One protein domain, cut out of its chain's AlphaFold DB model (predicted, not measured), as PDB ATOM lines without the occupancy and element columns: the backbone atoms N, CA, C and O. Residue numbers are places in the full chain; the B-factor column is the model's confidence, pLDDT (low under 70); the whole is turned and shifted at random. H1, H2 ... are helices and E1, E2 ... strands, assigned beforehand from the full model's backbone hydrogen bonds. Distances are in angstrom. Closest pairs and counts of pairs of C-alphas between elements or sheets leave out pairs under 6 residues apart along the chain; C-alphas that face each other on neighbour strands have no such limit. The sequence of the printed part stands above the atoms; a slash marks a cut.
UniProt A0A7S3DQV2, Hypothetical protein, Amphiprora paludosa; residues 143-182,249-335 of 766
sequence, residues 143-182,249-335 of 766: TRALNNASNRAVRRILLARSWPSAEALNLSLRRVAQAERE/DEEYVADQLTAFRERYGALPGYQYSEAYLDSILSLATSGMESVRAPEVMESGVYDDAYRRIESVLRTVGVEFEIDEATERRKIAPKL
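Overview. This is residues 143 to 182 and 249 to 335 of the 766 residues of the protein "Hypothetical protein" of Amphiprora paludosa (UniProt A0A7S3DQV2). What does one see first? H4 is the middle of a small helical body: H1, H3 and H5 pack on H4, H6 is beside H1, and a small strand hairpin, E1 and E2, closes the printed part, while residues 171 to 182 of H2 stick out as an arm. What is it made of? The printed part has 127 residues with six named helices, H1 to H6, then two antiparallel strands, E1 and E2; the class is mostly helix. How large is it? It is compact, with a radius of gyration of the C-alphas of 15.7 A and spans of 49 by 34 by 26 A.

Along the chain. Where do the helices run? H1, residues 143 to 160, is 25.3 A long from C-alpha 143 at (135.382, 177.668, 204.240); H2, 166 to 182, is 24.5 A. H3, 249 to 264, is 22.3 A; H4, 270 to 285, 22.0 A; H5, 293 to 299, 10.0 A; H6, 303 to 315, 18.1 A. Where are the strands? E1 is residues 320 to 322, 6.7 A, and E2 is 329 to 331, 6.9 A, ending at C-alpha 331 (146.142, 198.884, 213.996).

Arrangement. What does H1 meet? H1 touches H4, the hub, at a shallow tilt of 16 degrees, the same way; the closest C-alphas, Ala 153 and Ala 284, are 5.1 A apart. With residues 150 to 158 alone it touches H6, closest C-alphas Val 154 and Ile 309, 7.2 A. What else touches H4? H3 and H5 each form a helical hairpin with it, closest C-alphas Asp 249 and Thr 285, 5.9 A, and Ser 279 and Ala 293, 5.5 A. How do the backbones pair? N 321 and O 330 are 2.8 A apart, within hydrogen-bond range; in H1, H4, H5 and H6 every O i to N i+4 pair is in range, in H2 12 of 13, in H3 11 of 12.

Size, cuts and confidence. Is there a cut? Residues 183 to 248 are not printed, and C-alphas 182 and 249 are 29.9 A apart. Where is confidence low? Residues 164 to 168, 170, 172 and 176 to 177 are under 70 in pLDDT.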
ATOM      1  N   THR A 143     134.949 177.747 202.835       83.75
ATOM      2  CA  THR A 143     135.382 177.668 204.240       83.75
ATOM      3  C   THR A 143     136.897 177.581 204.395       83.75
ATOM      4  O   THR A 143     137.487 178.377 205.118       83.75
ATOM      5  N   ARG A 144     137.546 176.627 203.709       83.31
ATOM      6  CA  ARG A 144     138.989 176.397 203.840       83.31
ATOM      7  C   ARG A 144     139.800 177.512 203.186       83.31
ATOM      8  O   ARG A 144     140.838 177.888 203.714       83.31
ATOM      9  N   ALA A 145     139.324 178.067 202.071       85.75
ATOM     10  CA  ALA A 145     139.949 179.233 201.452       85.75
ATOM     11  C   ALA A 145     139.922 180.451 202.394       85.75
ATOM     12  O   ALA A 145     140.954 181.096 202.580       85.75
ATOM     13  N   LEU A 146     138.782 180.712 203.044       90.62
ATOM     14  CA  LEU A 146     138.638 181.803 204.007       90.62
ATOM     15  C   LEU A 146     139.429 181.565 205.305       90.62
ATOM     16  O   LEU A 146     140.112 182.489 205.741       90.62
ATOM     17  N   ASN A 147     139.436 180.358 205.890       85.75
ATOM     18  CA  ASN A 147     140.295 180.051 207.050       85.75
ATOM     19  C   ASN A 147     141.779 180.215 206.711       85.75
ATOM     20  O   ASN A 147     142.510 180.861 207.460       85.75
ATOM     21  N   ASN A 148     142.228 179.719 205.554       79.88
ATOM     22  CA  ASN A 148     143.618 179.871 205.125       79.88
ATOM     23  C   ASN A 148     144.000 181.343 204.912       79.88
ATOM     24  O   ASN A 148     145.102 181.743 205.289       79.88
ATOM     25  N   ALA A 149     143.105 182.159 204.346       84.31
ATOM     26  CA  ALA A 149     143.320 183.598 204.206       84.31
ATOM     27  C   ALA A 149     143.365 184.308 205.567       84.31
ATOM     28  O   ALA A 149     144.289 185.077 205.817       84.31
ATOM     29  N   SER A 150     142.427 183.992 206.463       87.00
ATOM     30  CA  SER A 150     142.317 184.573 207.807       87.00
ATOM     31  C   SER A 150     143.531 184.244 208.674       87.00
ATOM     32  O   SER A 150     144.164 185.143 209.222       87.00
ATOM     33  N   ASN A 151     143.937 182.972 208.706       81.06
ATOM     34  CA  ASN A 151     145.150 182.530 209.383       81.06
ATOM     35  C   ASN A 151     146.388 183.229 208.796       81.06
ATOM     36  O   ASN A 151     147.184 183.794 209.541       81.06
ATOM     37  N   ARG A 152     146.543 183.271 207.463       78.81
ATOM     38  CA  ARG A 152     147.674 183.959 206.806       78.81
ATOM     39  C   ARG A 152     147.701 185.463 207.103       78.81
ATOM     40  O   ARG A 152     148.785 186.023 207.252       78.81
ATOM     41  N   ALA A 153     146.541 186.103 207.205       83.00
ATOM     42  CA  ALA A 153     146.398 187.513 207.541       83.00
ATOM     43  C   ALA A 153     146.770 187.800 209.002       83.00
ATOM     44  O   ALA A 153     147.616 188.656 209.240       83.00
ATOM     45  N   VAL A 154     146.238 187.034 209.965       83.81
ATOM     46  CA  VAL A 154     146.623 187.125 211.387       83.81
ATOM     47  C   VAL A 154     148.133 186.944 211.544       83.81
ATOM     48  O   VAL A 154     148.783 187.775 212.175       83.81
ATOM     49  N   ARG A 155     148.723 185.932 210.891       79.06
ATOM     50  CA  ARG A 155     150.183 185.753 210.868       79.06
ATOM     51  C   ARG A 155     150.900 186.974 210.287       79.06
ATOM     52  O   ARG A 155     151.787 187.502 210.947       79.06
ATOM     53  N   ARG A 156     150.507 187.467 209.101       79.06
ATOM     54  CA  ARG A 156     151.140 188.643 208.466       79.06
ATOM     55  C   ARG A 156     151.063 189.886 209.358       79.06
ATOM     56  O   ARG A 156     152.068 190.579 209.457       79.06
ATOM     57  N   ILE A 157     149.945 190.135 210.047       82.75
ATOM     58  CA  ILE A 157     149.804 191.245 211.008       82.75
ATOM     59  C   ILE A 157     150.792 191.085 212.169       82.75
ATOM     60  O   ILE A 157     151.586 191.986 212.441       82.75
ATOM     61  N   LEU A 158     150.764 189.933 212.843       80.38
ATOM     62  CA  LEU A 158     151.558 189.690 214.052       80.38
ATOM     63  C   LEU A 158     153.065 189.597 213.764       80.38
ATOM     64  O   LEU A 158     153.875 189.965 214.614       80.38
ATOM     65  N   LEU A 159     153.449 189.171 212.561       75.12
ATOM     66  CA  LEU A 159     154.828 189.209 212.073       75.12
ATOM     67  C   LEU A 159     155.228 190.641 211.680       75.12
ATOM     68  O   LEU A 159     156.147 191.197 212.272       75.12
ATOM     69  N   ALA A 160     154.505 191.300 210.770       76.50
ATOM     70  CA  ALA A 160     154.870 192.638 210.289       76.50
ATOM     71  C   ALA A 160     154.861 193.728 211.378       76.50
ATOM     72  O   ALA A 160     155.516 194.753 211.202       76.50
ATOM     73  N   ARG A 161     154.139 193.523 212.492       76.69
ATOM     74  CA  ARG A 161     154.121 194.429 213.657       76.69
ATOM     75  C   ARG A 161     154.951 193.953 214.857       76.69
ATOM     76  O   ARG A 161     155.053 194.698 215.825       76.69
ATOM     77  N   SER A 162     155.547 192.755 214.825       72.50
ATOM     78  CA  SER A 162     156.557 192.366 215.829       72.50
ATOM     79  C   SER A 162     157.970 192.798 215.437       72.50
ATOM     80  O   SER A 162     158.799 193.020 216.311       72.50
ATOM     81  N   TRP A 163     158.242 192.978 214.145       72.94
ATOM     82  CA  TRP A 163     159.513 193.513 213.659       72.94
ATOM     83  C   TRP A 163     159.529 195.054 213.751       72.94
ATOM     84  O   TRP A 163     158.479 195.665 213.546       72.94
ATOM     85  N   PRO A 164     160.680 195.715 214.015       67.75
ATOM     86  CA  PRO A 164     160.731 197.176 214.184       67.75
ATOM     87  C   PRO A 164     160.276 197.983 212.960       67.75
ATOM     88  O   PRO A 164     159.863 199.132 213.099       67.75
ATOM     89  N   SER A 165     160.333 197.390 211.766       66.69
ATOM     90  CA  SER A 165     159.648 197.890 210.575       66.69
ATOM     91  C   SER A 165     159.294 196.743 209.622       66.69
ATOM     92  O   SER A 165     159.898 195.666 209.651       66.69
ATOM     93  N   ALA A 166     158.342 196.985 208.716       63.34
ATOM     94  CA  ALA A 166     158.051 196.054 207.625       63.34
ATOM     95  C   ALA A 166     159.243 195.910 206.655       63.34
ATOM     96  O   ALA A 166     159.416 194.865 206.031       63.34
ATOM     97  N   GLU A 167     160.093 196.933 206.541       67.62
ATOM     98  CA  GLU A 167     161.329 196.875 205.755       67.62
ATOM     99  C   GLU A 167     162.359 195.948 206.405       67.62
ATOM    100  O   GLU A 167     162.943 195.131 205.701       67.62
ATOM    101  N   ALA A 168     162.505 195.980 207.736       69.50
ATOM    102  CA  ALA A 168     163.375 195.076 208.488       69.50
ATOM    103  C   ALA A 168     163.000 193.598 208.266       69.50
ATOM    104  O   ALA A 168     163.879 192.775 208.008       69.50
ATOM    105  N   LEU A 169     161.699 193.274 208.272       71.00
ATOM    106  CA  LEU A 169     161.189 191.935 207.940       71.00
ATOM    107  C   LEU A 169     161.429 191.562 206.465       71.00
ATOM    108  O   LEU A 169     161.847 190.449 206.159       71.00
ATOM    109  N   ASN A 170     161.193 192.480 205.525       69.88
ATOM    110  CA  ASN A 170     161.476 192.224 204.109       69.88
ATOM    111  C   ASN A 170     162.982 192.050 203.835       69.88
ATOM    112  O   ASN A 170     163.366 191.299 202.937       69.88
ATOM    113  N   LEU A 171     163.836 192.731 204.596       71.69
ATOM    114  CA  LEU A 171     165.291 192.685 204.486       71.69
ATOM    115  C   LEU A 171     165.859 191.397 205.096       71.69
ATOM    116  O   LEU A 171     166.707 190.769 204.462       71.69
ATOM    117  N   SER A 172     165.358 190.938 206.247       68.56
ATOM    118  CA  SER A 172     165.731 189.631 206.811       68.56
ATOM    119  C   SER A 172     165.281 188.471 205.922       68.56
ATOM    120  O   SER A 172     166.091 187.597 205.614       68.56
ATOM    121  N   LEU A 173     164.047 188.507 205.400       71.06
ATOM    122  CA  LEU A 173     163.554 187.535 204.415       71.06
ATOM    123  C   LEU A 173     164.449 187.471 203.165       71.06
ATOM    124  O   LEU A 173     164.727 186.382 202.666       71.06
ATOM    125  N   ARG A 174     164.949 188.618 202.677       73.69
ATOM    126  CA  ARG A 174     165.914 188.672 201.562       73.69
ATOM    127  C   ARG A 174     167.278 188.091 201.941       73.69
ATOM    128  O   ARG A 174     167.765 187.245 201.197       73.69
ATOM    129  N   ARG A 175     167.860 188.488 203.084       74.00
ATOM    130  CA  ARG A 175     169.153 187.961 203.575       74.00
ATOM    131  C   ARG A 175     169.112 186.434 203.720       74.00
ATOM    132  O   ARG A 175     170.034 185.752 203.287       74.00
ATOM    133  N   VAL A 176     168.020 185.888 204.254       69.38
ATOM    134  CA  VAL A 176     167.849 184.439 204.450       69.38
ATOM    135  C   VAL A 176     167.653 183.715 203.118       69.38
ATOM    136  O   VAL A 176     168.334 182.727 202.874       69.38
ATOM    137  N   ALA A 177     166.837 184.246 202.201       68.44
ATOM    138  CA  ALA A 177     166.687 183.678 200.856       68.44
ATOM    139  C   ALA A 177     167.965 183.779 199.988       68.44
ATOM    140  O   ALA A 177     168.083 183.080 198.981       68.44
ATOM    141  N   GLN A 178     168.918 184.646 200.348       75.25
ATOM    142  CA  GLN A 178     170.270 184.666 199.779       75.25
ATOM    143  C   GLN A 178     171.157 183.593 200.428       75.25
ATOM    144  O   GLN A 178     171.759 182.799 199.711       75.25
ATOM    145  N   ALA A 179     171.175 183.506 201.763       74.06
ATOM    146  CA  ALA A 179     171.945 182.503 202.500       74.06
ATOM    147  C   ALA A 179     171.518 181.056 202.176       74.06
ATOM    148  O   ALA A 179     172.371 180.181 202.044       74.06
ATOM    149  N   GLU A 180     170.219 180.808 201.994       73.19
ATOM    150  CA  GLU A 180     169.656 179.515 201.584       73.19
ATOM    151  C   GLU A 180     170.175 179.102 200.196       73.19
ATOM    152  O   GLU A 180     170.693 177.998 200.035       73.19
ATOM    153  N   ARG A 181     170.180 180.024 199.221       78.69
ATOM    154  CA  ARG A 181     170.783 179.789 197.894       78.69
ATOM    155  C   ARG A 181     172.287 179.565 197.962       78.69
ATOM    156  O   ARG A 181     172.792 178.685 197.276       78.69
ATOM    157  N   GLU A 182     173.013 180.314 198.791       82.81
ATOM    158  CA  GLU A 182     174.442 180.064 198.996       82.81
ATOM    159  C   GLU A 182     174.702 178.674 199.590       82.81
ATOM    160  O   GLU A 182     175.696 178.040 199.237       82.81
ATOM    161  N   ASP A 249     150.296 197.472 197.841       85.62
ATOM    162  CA  ASP A 249     149.510 196.583 198.695       85.62
ATOM    163  C   ASP A 249     148.023 196.573 198.274       85.62
ATOM    164  O   ASP A 249     147.374 195.532 198.355       85.62
ATOM    165  N   GLU A 250     147.493 197.667 197.720       89.75
ATOM    166  CA  GLU A 250     146.149 197.728 197.121       89.75
ATOM    167  C   GLU A 250     146.057 196.862 195.856       89.75
ATOM    168  O   GLU A 250     145.115 196.082 195.708       89.75
ATOM    169  N   GLU A 251     147.064 196.921 194.973       91.94
ATOM    170  CA  GLU A 251     147.184 196.015 193.823       91.94
ATOM    171  C   GLU A 251     147.333 194.551 194.270       91.94
ATOM    172  O   GLU A 251     146.863 193.633 193.595       91.94
ATOM    173  N   TYR A 252     147.976 194.287 195.413       89.56
ATOM    174  CA  TYR A 252     147.987 192.954 196.018       89.56
ATOM    175  C   TYR A 252     146.576 192.501 196.422       89.56
ATOM    176  O   TYR A 252     146.154 191.428 195.985       89.56
ATOM    177  N   VAL A 253     145.826 193.303 197.186       91.06
ATOM    178  CA  VAL A 253     144.455 192.956 197.609       91.06
ATOM    179  C   VAL A 253     143.526 192.770 196.400       91.06
ATOM    180  O   VAL A 253     142.834 191.753 196.321       91.06
ATOM    181  N   ALA A 254     143.558 193.678 195.421       94.62
ATOM    182  CA  ALA A 254     142.666 193.658 194.258       94.62
ATOM    183  C   ALA A 254     142.784 192.375 193.409       94.62
ATOM    184  O   ALA A 254     141.760 191.778 193.059       94.62
ATOM    185  N   ASP A 255     143.999 191.886 193.126       93.38
ATOM    186  CA  ASP A 255     144.165 190.603 192.418       93.38
ATOM    187  C   ASP A 255     143.739 189.411 193.280       93.38
ATOM    188  O   ASP A 255     143.209 188.441 192.743       93.38
ATOM    189  N   GLN A 256     143.986 189.429 194.601       92.19
ATOM    190  CA  GLN A 256     143.548 188.326 195.469       92.19
ATOM    191  C   GLN A 256     142.018 188.223 195.479       92.19
ATOM    192  O   GLN A 256     141.489 187.118 195.360       92.19
ATOM    193  N   LEU A 257     141.310 189.357 195.538       95.31
ATOM    194  CA  LEU A 257     139.853 189.405 195.398       95.31
ATOM    195  C   LEU A 257     139.401 188.980 193.993       95.31
ATOM    196  O   LEU A 257     138.441 188.229 193.872       95.31
ATOM    197  N   THR A 258     140.120 189.370 192.938       96.56
ATOM    198  CA  THR A 258     139.813 188.956 191.555       96.56
ATOM    199  C   THR A 258     139.950 187.440 191.376       96.56
ATOM    200  O   THR A 258     139.002 186.782 190.953       96.56
ATOM    201  N   ALA A 259     141.069 186.851 191.806       92.81
ATOM    202  CA  ALA A 259     141.302 185.406 191.755       92.81
ATOM    203  C   ALA A 259     140.373 184.604 192.692       92.81
ATOM    204  O   ALA A 259     140.137 183.415 192.468       92.81
ATOM    205  N   PHE A 260     139.839 185.229 193.748       94.19
ATOM    206  CA  PHE A 260     138.799 184.653 194.602       94.19
ATOM    207  C   PHE A 260     137.422 184.698 193.915       94.19
ATOM    208  O   PHE A 260     136.707 183.692 193.908       94.19
ATOM    209  N   ARG A 261     137.097 185.807 193.240       95.88
ATOM    210  CA  ARG A 261     135.871 186.005 192.450       95.88
ATOM    211  C   ARG A 261     135.774 185.046 191.270       95.88
ATOM    212  O   ARG A 261     134.720 184.449 191.070       95.88
ATOM    213  N   GLU A 262     136.871 184.822 190.551       95.50
ATOM    214  CA  GLU A 262     136.955 183.831 189.464       95.50
ATOM    215  C   GLU A 262     136.648 182.396 189.927       95.50
ATOM    216  O   GLU A 262     136.151 181.590 189.143       95.50
ATOM    217  N   ARG A 263     136.928 182.066 191.196       94.06
ATOM    218  CA  ARG A 263     136.757 180.712 191.758       94.06
ATOM    219  C   ARG A 263     135.423 180.503 192.465       94.06
ATOM    220  O   ARG A 263     134.874 179.408 192.407       94.06
ATOM    221  N   TYR A 264     134.923 181.527 193.156       94.69
ATOM    222  CA  TYR A 264     133.784 181.404 194.072       94.69
ATOM    223  C   TYR A 264     132.620 182.356 193.764       94.69
ATOM    224  O   TYR A 264     131.565 182.216 194.378       94.69
ATOM    225  N   GLY A 265     132.757 183.272 192.798       94.12
ATOM    226  CA  GLY A 265     131.751 184.295 192.473       94.12
ATOM    227  C   GLY A 265     130.392 183.763 192.002       94.12
ATOM    228  O   GLY A 265     129.414 184.501 192.009       94.12
ATOM    229  N   ALA A 266     130.313 182.483 191.624       94.62
ATOM    230  CA  ALA A 266     129.064 181.799 191.282       94.62
ATOM    231  C   ALA A 266     128.287 181.255 192.504       94.62
ATOM    232  O   ALA A 266     127.189 180.724 192.336       94.62
ATOM    233  N   LEU A 267     128.840 181.339 193.722       91.69
ATOM    234  CA  LEU A 267     128.187 180.841 194.936       91.69
ATOM    235  C   LEU A 267     127.223 181.887 195.534       91.69
ATOM    236  O   LEU A 267     127.578 183.062 195.648       91.69
ATOM    237  N   PRO A 268     126.022 181.489 195.991       89.12
ATOM    238  CA  PRO A 268     125.127 182.396 196.704       89.12
ATOM    239  C   PRO A 268     125.757 182.829 198.037       89.12
ATOM    240  O   PRO A 268     126.411 182.042 198.719       89.12
ATOM    241  N   GLY A 269     125.578 184.101 198.397       87.62
ATOM    242  CA  GLY A 269     126.220 184.706 199.571       87.62
ATOM    243  C   GLY A 269     127.682 185.136 199.367       87.62
ATOM    244  O   GLY A 269     128.241 185.763 200.266       87.62
ATOM    245  N   TYR A 270     128.280 184.892 198.190       93.50
ATOM    246  CA  TYR A 270     129.671 185.251 197.873       93.50
ATOM    247  C   TYR A 270     130.036 186.709 198.219       93.50
ATOM    248  O   TYR A 270     131.146 186.965 198.679       93.50
ATOM    249  N   GLN A 271     129.108 187.660 198.062       95.38
ATOM    250  CA  GLN A 271     129.350 189.083 198.345       95.38
ATOM    251  C   GLN A 271     129.857 189.353 199.776       95.38
ATOM    252  O   GLN A 271     130.743 190.187 199.953       95.38
ATOM    253  N   TYR A 272     129.360 188.604 200.769       95.19
ATOM    254  CA  TYR A 272     129.787 188.711 202.169       95.19
ATOM    255  C   TYR A 272     131.122 187.996 202.410       95.19
ATOM    256  O   TYR A 272     131.944 188.465 203.194       95.19
ATOM    257  N   SER A 273     131.367 186.887 201.703       95.44
ATOM    258  CA  SER A 273     132.652 186.176 201.719       95.44
ATOM    259  C   SER A 273     133.777 187.042 201.135       95.44
ATOM    260  O   SER A 273     134.897 187.022 201.640       95.44
ATOM    261  N   GLU A 274     133.477 187.827 200.096       96.69
ATOM    262  CA  GLU A 274     134.385 188.810 199.501       96.69
ATOM    263  C   GLU A 274     134.615 190.015 200.426       96.69
ATOM    264  O   GLU A 274     135.763 190.398 200.618       96.69
ATOM    265  N   ALA A 275     133.565 190.566 201.053       97.31
ATOM    266  CA  ALA A 275     133.691 191.640 202.047       97.31
ATOM    267  C   ALA A 275     134.555 191.225 203.255       97.31
ATOM    268  O   ALA A 275     135.395 191.994 203.725       97.31
ATOM    269  N   TYR A 276     134.383 189.988 203.732       96.69
ATOM    270  CA  TYR A 276     135.169 189.405 204.819       96.69
ATOM    271  C   TYR A 276     136.637 189.223 204.416       96.69
ATOM    272  O   TYR A 276     137.533 189.658 205.140       96.69
ATOM    273  N   LEU A 277     136.890 188.651 203.233       96.12
ATOM    274  CA  LEU A 277     138.242 188.487 202.699       96.12
ATOM    275  C   LEU A 277     138.941 189.838 202.481       96.12
ATOM    276  O   LEU A 277     140.105 189.978 202.844       96.12
ATOM    277  N   ASP A 278     138.241 190.831 201.935       97.00
ATOM    278  CA  ASP A 278     138.756 192.186 201.720       97.00
ATOM    279  C   ASP A 278     139.105 192.889 203.039       97.00
ATOM    280  O   ASP A 278     140.209 193.411 203.189       97.00
ATOM    281  N   SER A 279     138.213 192.831 204.033       96.12
ATOM    282  CA  SER A 279     138.456 193.400 205.369       96.12
ATOM    283  C   SER A 279     139.710 192.809 206.016       96.12
ATOM    284  O   SER A 279     140.536 193.536 206.561       96.12
ATOM    285  N   ILE A 280     139.894 191.495 205.885       94.94
ATOM    286  CA  ILE A 280     141.034 190.749 206.426       94.94
ATOM    287  C   ILE A 280     142.332 191.023 205.658       94.94
ATOM    288  O   ILE A 280     143.388 191.183 206.275       94.94
ATOM    289  N   LEU A 281     142.279 191.085 204.326       93.06
ATOM    290  CA  LEU A 281     143.448 191.380 203.503       93.06
ATOM    291  C   LEU A 281     143.897 192.835 203.677       93.06
ATOM    292  O   LEU A 281     145.083 193.052 203.903       93.06
ATOM    293  N   SER A 282     142.969 193.795 203.666       94.38
ATOM    294  CA  SER A 282     143.239 195.220 203.918       94.38
ATOM    295  C   SER A 282     143.886 195.447 205.288       94.38
ATOM    296  O   SER A 282     144.892 196.158 205.386       94.38
ATOM    297  N   LEU A 283     143.384 194.775 206.331       92.69
ATOM    298  CA  LEU A 283     143.948 194.838 207.680       92.69
ATOM    299  C   LEU A 283     145.359 194.222 207.753       92.69
ATOM    300  O   LEU A 283     146.197 194.693 208.519       92.69
ATOM    301  N   ALA A 284     145.649 193.201 206.941       88.94
ATOM    302  CA  ALA A 284     146.951 192.529 206.899       88.94
ATOM    303  C   ALA A 284     147.984 193.147 205.943       88.94
ATOM    304  O   ALA A 284     149.164 192.794 206.018       88.94
ATOM    305  N   THR A 285     147.567 194.049 205.055       88.31
ATOM    306  CA  THR A 285     148.454 194.840 204.198       88.31
ATOM    307  C   THR A 285     148.668 196.235 204.785       88.31
ATOM    308  O   THR A 285     149.722 196.512 205.354       88.31
ATOM    309  N   SER A 286     147.639 197.081 204.734       89.38
ATOM    310  CA  SER A 286     147.682 198.488 205.152       89.38
ATOM    311  C   SER A 286     147.673 198.688 206.674       89.38
ATOM    312  O   SER A 286     148.068 199.742 207.172       89.38
ATOM    313  N   GLY A 287     147.196 197.697 207.435       90.81
ATOM    314  CA  GLY A 287     146.900 197.865 208.860       90.81
ATOM    315  C   GLY A 287     145.640 198.689 209.143       90.81
ATOM    316  O   GLY A 287     145.422 199.055 210.295       90.81
ATOM    317  N   MET A 288     144.830 198.994 208.126       93.12
ATOM    318  CA  MET A 288     143.549 199.692 208.239       93.12
ATOM    319  C   MET A 288     142.396 198.766 207.846       93.12
ATOM    320  O   MET A 288     142.524 197.905 206.975       93.12
ATOM    321  N   GLU A 289     141.256 198.956 208.495       94.75
ATOM    322  CA  GLU A 289     140.011 198.257 208.202       94.75
ATOM    323  C   GLU A 289     139.428 198.673 206.833       94.75
ATOM    324  O   GLU A 289     139.466 199.847 206.444       94.75
ATOM    325  N   SER A 290     138.888 197.706 206.078       96.50
ATOM    326  CA  SER A 290     138.263 197.993 204.776       96.50
ATOM    327  C   SER A 290     136.983 198.822 204.934       96.50
ATOM    328  O   SER A 290     136.261 198.709 205.926       96.50
ATOM    329  N   VAL A 291     136.641 199.574 203.881       96.62
ATOM    330  CA  VAL A 291     135.306 200.160 203.665       96.62
ATOM    331  C   VAL A 291     134.179 199.138 203.865       96.62
ATOM    332  O   VAL A 291     133.078 199.520 204.241       96.62
ATOM    333  N   ARG A 292     134.451 197.854 203.589       96.88
ATOM    334  CA  ARG A 292     133.466 196.764 203.568       96.88
ATOM    335  C   ARG A 292     133.272 196.058 204.911       96.88
ATOM    336  O   ARG A 292     132.404 195.195 205.009       96.88
ATOM    337  N   ALA A 293     134.022 196.413 205.956       95.88
ATOM    338  CA  ALA A 293     133.859 195.794 207.273       95.88
ATOM    339  C   ALA A 293     132.441 195.959 207.876       95.88
ATOM    340  O   ALA A 293     131.947 194.991 208.457       95.88
ATOM    341  N   PRO A 294     131.716 197.083 207.686       96.06
ATOM    342  CA  PRO A 294     130.301 197.170 208.051       96.06
ATOM    343  C   PRO A 294     129.430 196.114 207.355       96.06
ATOM    344  O   PRO A 294     128.634 195.471 208.029       96.06
ATOM    345  N   GLU A 295     129.643 195.824 206.060       96.06
ATOM    346  CA  GLU A 295     128.900 194.770 205.338       96.06
ATOM    347  C   GLU A 295     129.089 193.385 205.985       96.06
ATOM    348  O   GLU A 295     128.164 192.573 206.031       96.06
ATOM    349  N   VAL A 296     130.294 193.107 206.496       95.50
ATOM    350  CA  VAL A 296     130.620 191.866 207.217       95.50
ATOM    351  C   VAL A 296     129.827 191.787 208.518       95.50
ATOM    352  O   VAL A 296     129.220 190.753 208.805       95.50
ATOM    353  N   MET A 297     129.805 192.883 209.279       95.06
ATOM    354  CA  MET A 297     129.152 192.973 210.586       95.06
ATOM    355  C   MET A 297     127.620 192.963 210.482       95.06
ATOM    356  O   MET A 297     126.958 192.324 211.297       95.06
ATOM    357  N   GLU A 298     127.057 193.607 209.459       95.00
ATOM    358  CA  GLU A 298     125.621 193.604 209.155       95.00
ATOM    359  C   GLU A 298     125.131 192.251 208.614       95.00
ATOM    360  O   GLU A 298     123.959 191.914 208.778       95.00
ATOM    361  N   SER A 299     126.008 191.447 207.998       92.31
ATOM    362  CA  SER A 299     125.617 190.161 207.396       92.31
ATOM    363  C   SER A 299     125.127 189.111 208.399       92.31
ATOM    364  O   SER A 299     124.341 188.241 208.028       92.31
ATOM    365  N   GLY A 300     125.643 189.122 209.637       92.12
ATOM    366  CA  GLY A 300     125.433 188.046 210.619       92.12
ATOM    367  C   GLY A 300     125.949 186.657 210.191       92.12
ATOM    368  O   GLY A 300     125.584 185.652 210.802       92.12
ATOM    369  N   VAL A 301     126.749 186.572 209.116       91.38
ATOM    370  CA  VAL A 301     127.350 185.318 208.611       91.38
ATOM    371  C   VAL A 301     128.812 185.194 209.043       91.38
ATOM    372  O   VAL A 301     129.269 184.103 209.381       91.38
ATOM    373  N   TYR A 302     129.545 186.309 209.035       93.94
ATOM    374  CA  TYR A 302     130.985 186.344 209.309       93.94
ATOM    375  C   TYR A 302     131.383 187.332 210.421       93.94
ATOM    376  O   TYR A 302     132.571 187.454 210.719       93.94
ATOM    377  N   ASP A 303     130.425 188.005 211.065       94.12
ATOM    378  CA  ASP A 303     130.678 188.975 212.141       94.12
ATOM    379  C   ASP A 303     131.359 188.312 213.351       94.12
ATOM    380  O   ASP A 303     132.378 188.794 213.842       94.12
ATOM    381  N   ASP A 304     130.875 187.141 213.761       90.81
ATOM    382  CA  ASP A 304     131.446 186.335 214.844       90.81
ATOM    383  C   ASP A 304     132.866 185.828 214.527       90.81
ATOM    384  O   ASP A 304     133.706 185.709 215.423       90.81
ATOM    385  N   ALA A 305     133.159 185.550 213.253       91.25
ATOM    386  CA  ALA A 305     134.484 185.130 212.798       91.25
ATOM    387  C   ALA A 305     135.461 186.316 212.680       91.25
ATOM    388  O   ALA A 305     136.656 186.168 212.941       91.25
ATOM    389  N   TYR A 306     134.963 187.502 212.324       94.56
ATOM    390  CA  TYR A 306     135.747 188.737 212.266       94.56
ATOM    391  C   TYR A 306     136.055 189.267 213.676       94.56
ATOM    392  O   TYR A 306     137.211 189.539 214.000       94.56
ATOM    393  N   ARG A 307     135.066 189.257 214.582       93.62
ATOM    394  CA  ARG A 307     135.255 189.520 216.021       93.62
ATOM    395  C   ARG A 307     136.245 188.553 216.674       93.62
ATOM    396  O   ARG A 307     137.012 188.969 217.539       93.62
ATOM    397  N   ARG A 308     136.269 187.276 216.267       89.25
ATOM    398  CA  ARG A 308     137.294 186.312 216.713       89.25
ATOM    399  C   ARG A 308     138.700 186.727 216.286       89.25
ATOM    400  O   ARG A 308     139.598 186.699 217.121       89.25
ATOM    401  N   ILE A 309     138.881 187.177 215.041       90.88
ATOM    402  CA  ILE A 309     140.163 187.712 214.553       90.88
ATOM    403  C   ILE A 309     140.582 188.945 215.361       90.88
ATOM    404  O   ILE A 309     141.701 188.976 215.869       90.88
ATOM    405  N   GLU A 310     139.688 189.919 215.565       92.25
ATOM    406  CA  GLU A 310     139.971 191.070 216.434       92.25
ATOM    407  C   GLU A 310     140.375 190.648 217.852       92.25
ATOM    408  O   GLU A 310     141.326 191.193 218.407       92.25
ATOM    409  N   SER A 311     139.658 189.689 218.444       88.75
ATOM    410  CA  SER A 311     139.918 189.198 219.799       88.75
ATOM    411  C   SER A 311     141.307 188.562 219.904       88.75
ATOM    412  O   SER A 311     142.091 188.959 220.763       88.75
ATOM    413  N   VAL A 312     141.660 187.666 218.970       85.00
ATOM    414  CA  VAL A 312     142.998 187.050 218.880       85.00
ATOM    415  C   VAL A 312     144.084 188.118 218.737       85.00
ATOM    416  O   VAL A 312     145.075 188.080 219.464       85.00
ATOM    417  N   LEU A 313     143.891 189.105 217.857       87.62
ATOM    418  CA  LEU A 313     144.840 190.206 217.682       87.62
ATOM    419  C   LEU A 313     145.013 191.002 218.995       87.62
ATOM    420  O   LEU A 313     146.146 191.198 219.444       87.62
ATOM    421  N   ARG A 314     143.919 191.375 219.675       88.31
ATOM    422  CA  ARG A 314     143.964 192.067 220.980       88.31
ATOM    423  C   ARG A 314     144.678 191.236 222.054       88.31
ATOM    424  O   ARG A 314     145.479 191.791 222.801       88.31
ATOM    425  N   THR A 315     144.473 189.916 222.109       79.44
ATOM    426  CA  THR A 315     145.173 189.013 223.051       79.44
ATOM    427  C   THR A 315     146.698 189.030 222.873       79.44
ATOM    428  O   THR A 315     147.431 188.898 223.855       79.44
ATOM    429  N   VAL A 316     147.195 189.252 221.651       74.56
ATOM    430  CA  VAL A 316     148.639 189.340 221.339       74.56
ATOM    431  C   VAL A 316     149.204 190.765 221.533       74.56
ATOM    432  O   VAL A 316     150.410 190.989 221.385       74.56
ATOM    433  N   GLY A 317     148.356 191.722 221.929       82.12
ATOM    434  CA  GLY A 317     148.727 193.112 222.207       82.12
ATOM    435  C   GLY A 317     148.460 194.090 221.061       82.12
ATOM    436  O   GLY A 317     149.075 195.150 221.022       82.12
ATOM    437  N   VAL A 318     147.586 193.757 220.108       88.88
ATOM    438  CA  VAL A 318     147.178 194.687 219.042       88.88
ATOM    439  C   VAL A 318     146.124 195.664 219.572       88.88
ATOM    440  O   VAL A 318     144.995 195.266 219.862       88.88
ATOM    441  N   GLU A 319     146.476 196.947 219.656       91.31
ATOM    442  CA  GLU A 319     145.511 198.030 219.870       91.31
ATOM    443  C   GLU A 319     144.906 198.500 218.539       91.31
ATOM    444  O   GLU A 319     145.557 198.489 217.490       91.31
ATOM    445  N   PHE A 320     143.636 198.905 218.597       92.94
ATOM    446  CA  PHE A 320     142.873 199.426 217.467       92.94
ATOM    447  C   PHE A 320     142.500 200.883 217.757       92.94
ATOM    448  O   PHE A 320     141.624 201.155 218.577       92.94
ATOM    449  N   GLU A 321     143.180 201.802 217.082       94.81
ATOM    450  CA  GLU A 321     142.862 203.230 217.040       94.81
ATOM    451  C   GLU A 321     141.688 203.463 216.071       94.81
ATOM    452  O   GLU A 321     141.446 202.644 215.181       94.81
ATOM    453  N   ILE A 322     140.964 204.576 216.211       94.81
ATOM    454  CA  ILE A 322     140.010 205.046 215.193       94.81
ATOM    455  C   ILE A 322     140.686 206.188 214.435       94.81
ATOM    456  O   ILE A 322     141.150 207.147 215.047       94.81
ATOM    457  N   ASP A 323     140.766 206.075 213.114       93.06
ATOM    458  CA  ASP A 323     141.341 207.103 212.250       93.06
ATOM    459  C   ASP A 323     140.333 208.239 212.021       93.06
ATOM    460  O   ASP A 323     139.339 208.060 211.317       93.06
ATOM    461  N   GLU A 324     140.594 209.419 212.593       94.19
ATOM    462  CA  GLU A 324     139.709 210.597 212.530       94.19
ATOM    463  C   GLU A 324     139.342 211.022 211.095       94.19
ATOM    464  O   GLU A 324     138.301 211.635 210.875       94.19
ATOM    465  N   ALA A 325     140.187 210.700 210.107       93.44
ATOM    466  CA  ALA A 325     139.981 211.068 208.708       93.44
ATOM    467  C   ALA A 325     139.071 210.101 207.925       93.44
ATOM    468  O   ALA A 325     138.568 210.473 206.863       93.44
ATOM    469  N   THR A 326     138.875 208.866 208.403       90.56
ATOM    470  CA  THR A 326     138.082 207.834 207.705       90.56
ATOM    471  C   THR A 326     137.016 207.157 208.568       90.56
ATOM    472  O   THR A 326     136.233 206.376 208.029       90.56
ATOM    473  N   GLU A 327     136.993 207.431 209.877       92.62
ATOM    474  CA  GLU A 327     136.175 206.778 210.915       92.62
ATOM    475  C   GLU A 327     136.402 205.256 211.046       92.62
ATOM    476  O   GLU A 327     135.679 204.563 211.764       92.62
ATOM    477  N   ARG A 328     137.434 204.708 210.387       92.94
ATOM    478  CA  ARG A 328     137.747 203.271 210.399       92.94
ATOM    479  C   ARG A 328     138.754 202.911 211.472       92.94
ATOM    480  O   ARG A 328     139.567 203.732 211.900       92.94
ATOM    481  N   ARG A 329     138.746 201.639 211.867       92.94
ATOM    482  CA  ARG A 329     139.711 201.123 212.835       92.94
ATOM    483  C   ARG A 329     141.049 200.835 212.163       92.94
ATOM    484  O   ARG A 329     141.122 200.301 211.055       92.94
ATOM    485  N   LYS A 330     142.122 201.192 212.855       93.75
ATOM    486  CA  LYS A 330     143.504 201.109 212.393       93.75
ATOM    487  C   LYS A 330     144.347 200.450 213.469       93.75
ATOM    488  O   LYS A 330     144.220 200.767 214.647       93.75
ATOM    489  N   ILE A 331     145.216 199.530 213.070       91.19
ATOM    490  CA  ILE A 331     146.142 198.884 213.996       91.19
ATOM    491  C   ILE A 331     147.209 199.896 214.409       91.19
ATOM    492  O   ILE A 331     148.009 200.334 213.566       91.19
ATOM    493  N   ALA A 332     147.225 200.200 215.708       88.44
ATOM    494  CA  ALA A 332     148.139 201.135 216.352       88.44
ATOM    495  C   ALA A 332     149.599 200.880 215.930       88.44
ATOM    496  O   ALA A 332     149.992 199.727 215.705       88.44
ATOM    497  N   PRO A 333     150.440 201.921 215.786       81.62
ATOM    498  CA  PRO A 333     151.790 201.776 215.243       81.62
ATOM    499  C   PRO A 333     152.706 200.915 216.125       81.62
ATOM    500  O   PRO A 333     153.671 200.351 215.616       81.62
ATOM    501  N   LYS A 334     152.402 200.789 217.422       75.88
ATOM    502  CA  LYS A 334     153.121 199.941 218.379       75.88
ATOM    503  C   LYS A 334     152.177 198.880 218.942       75.88
ATOM    504  O   LYS A 334     151.018 199.168 219.215       75.88
ATOM    505  N   LEU A 335     152.685 197.662 219.122       79.50
ATOM    506  CA  LEU A 335     151.998 196.631 219.898       79.50
ATOM    507  C   LEU A 335     152.209 196.881 221.396       79.50
ATOM    508  O   LEU A 335     153.265 197.369 221.804       79.50
TER     509      LEU A 335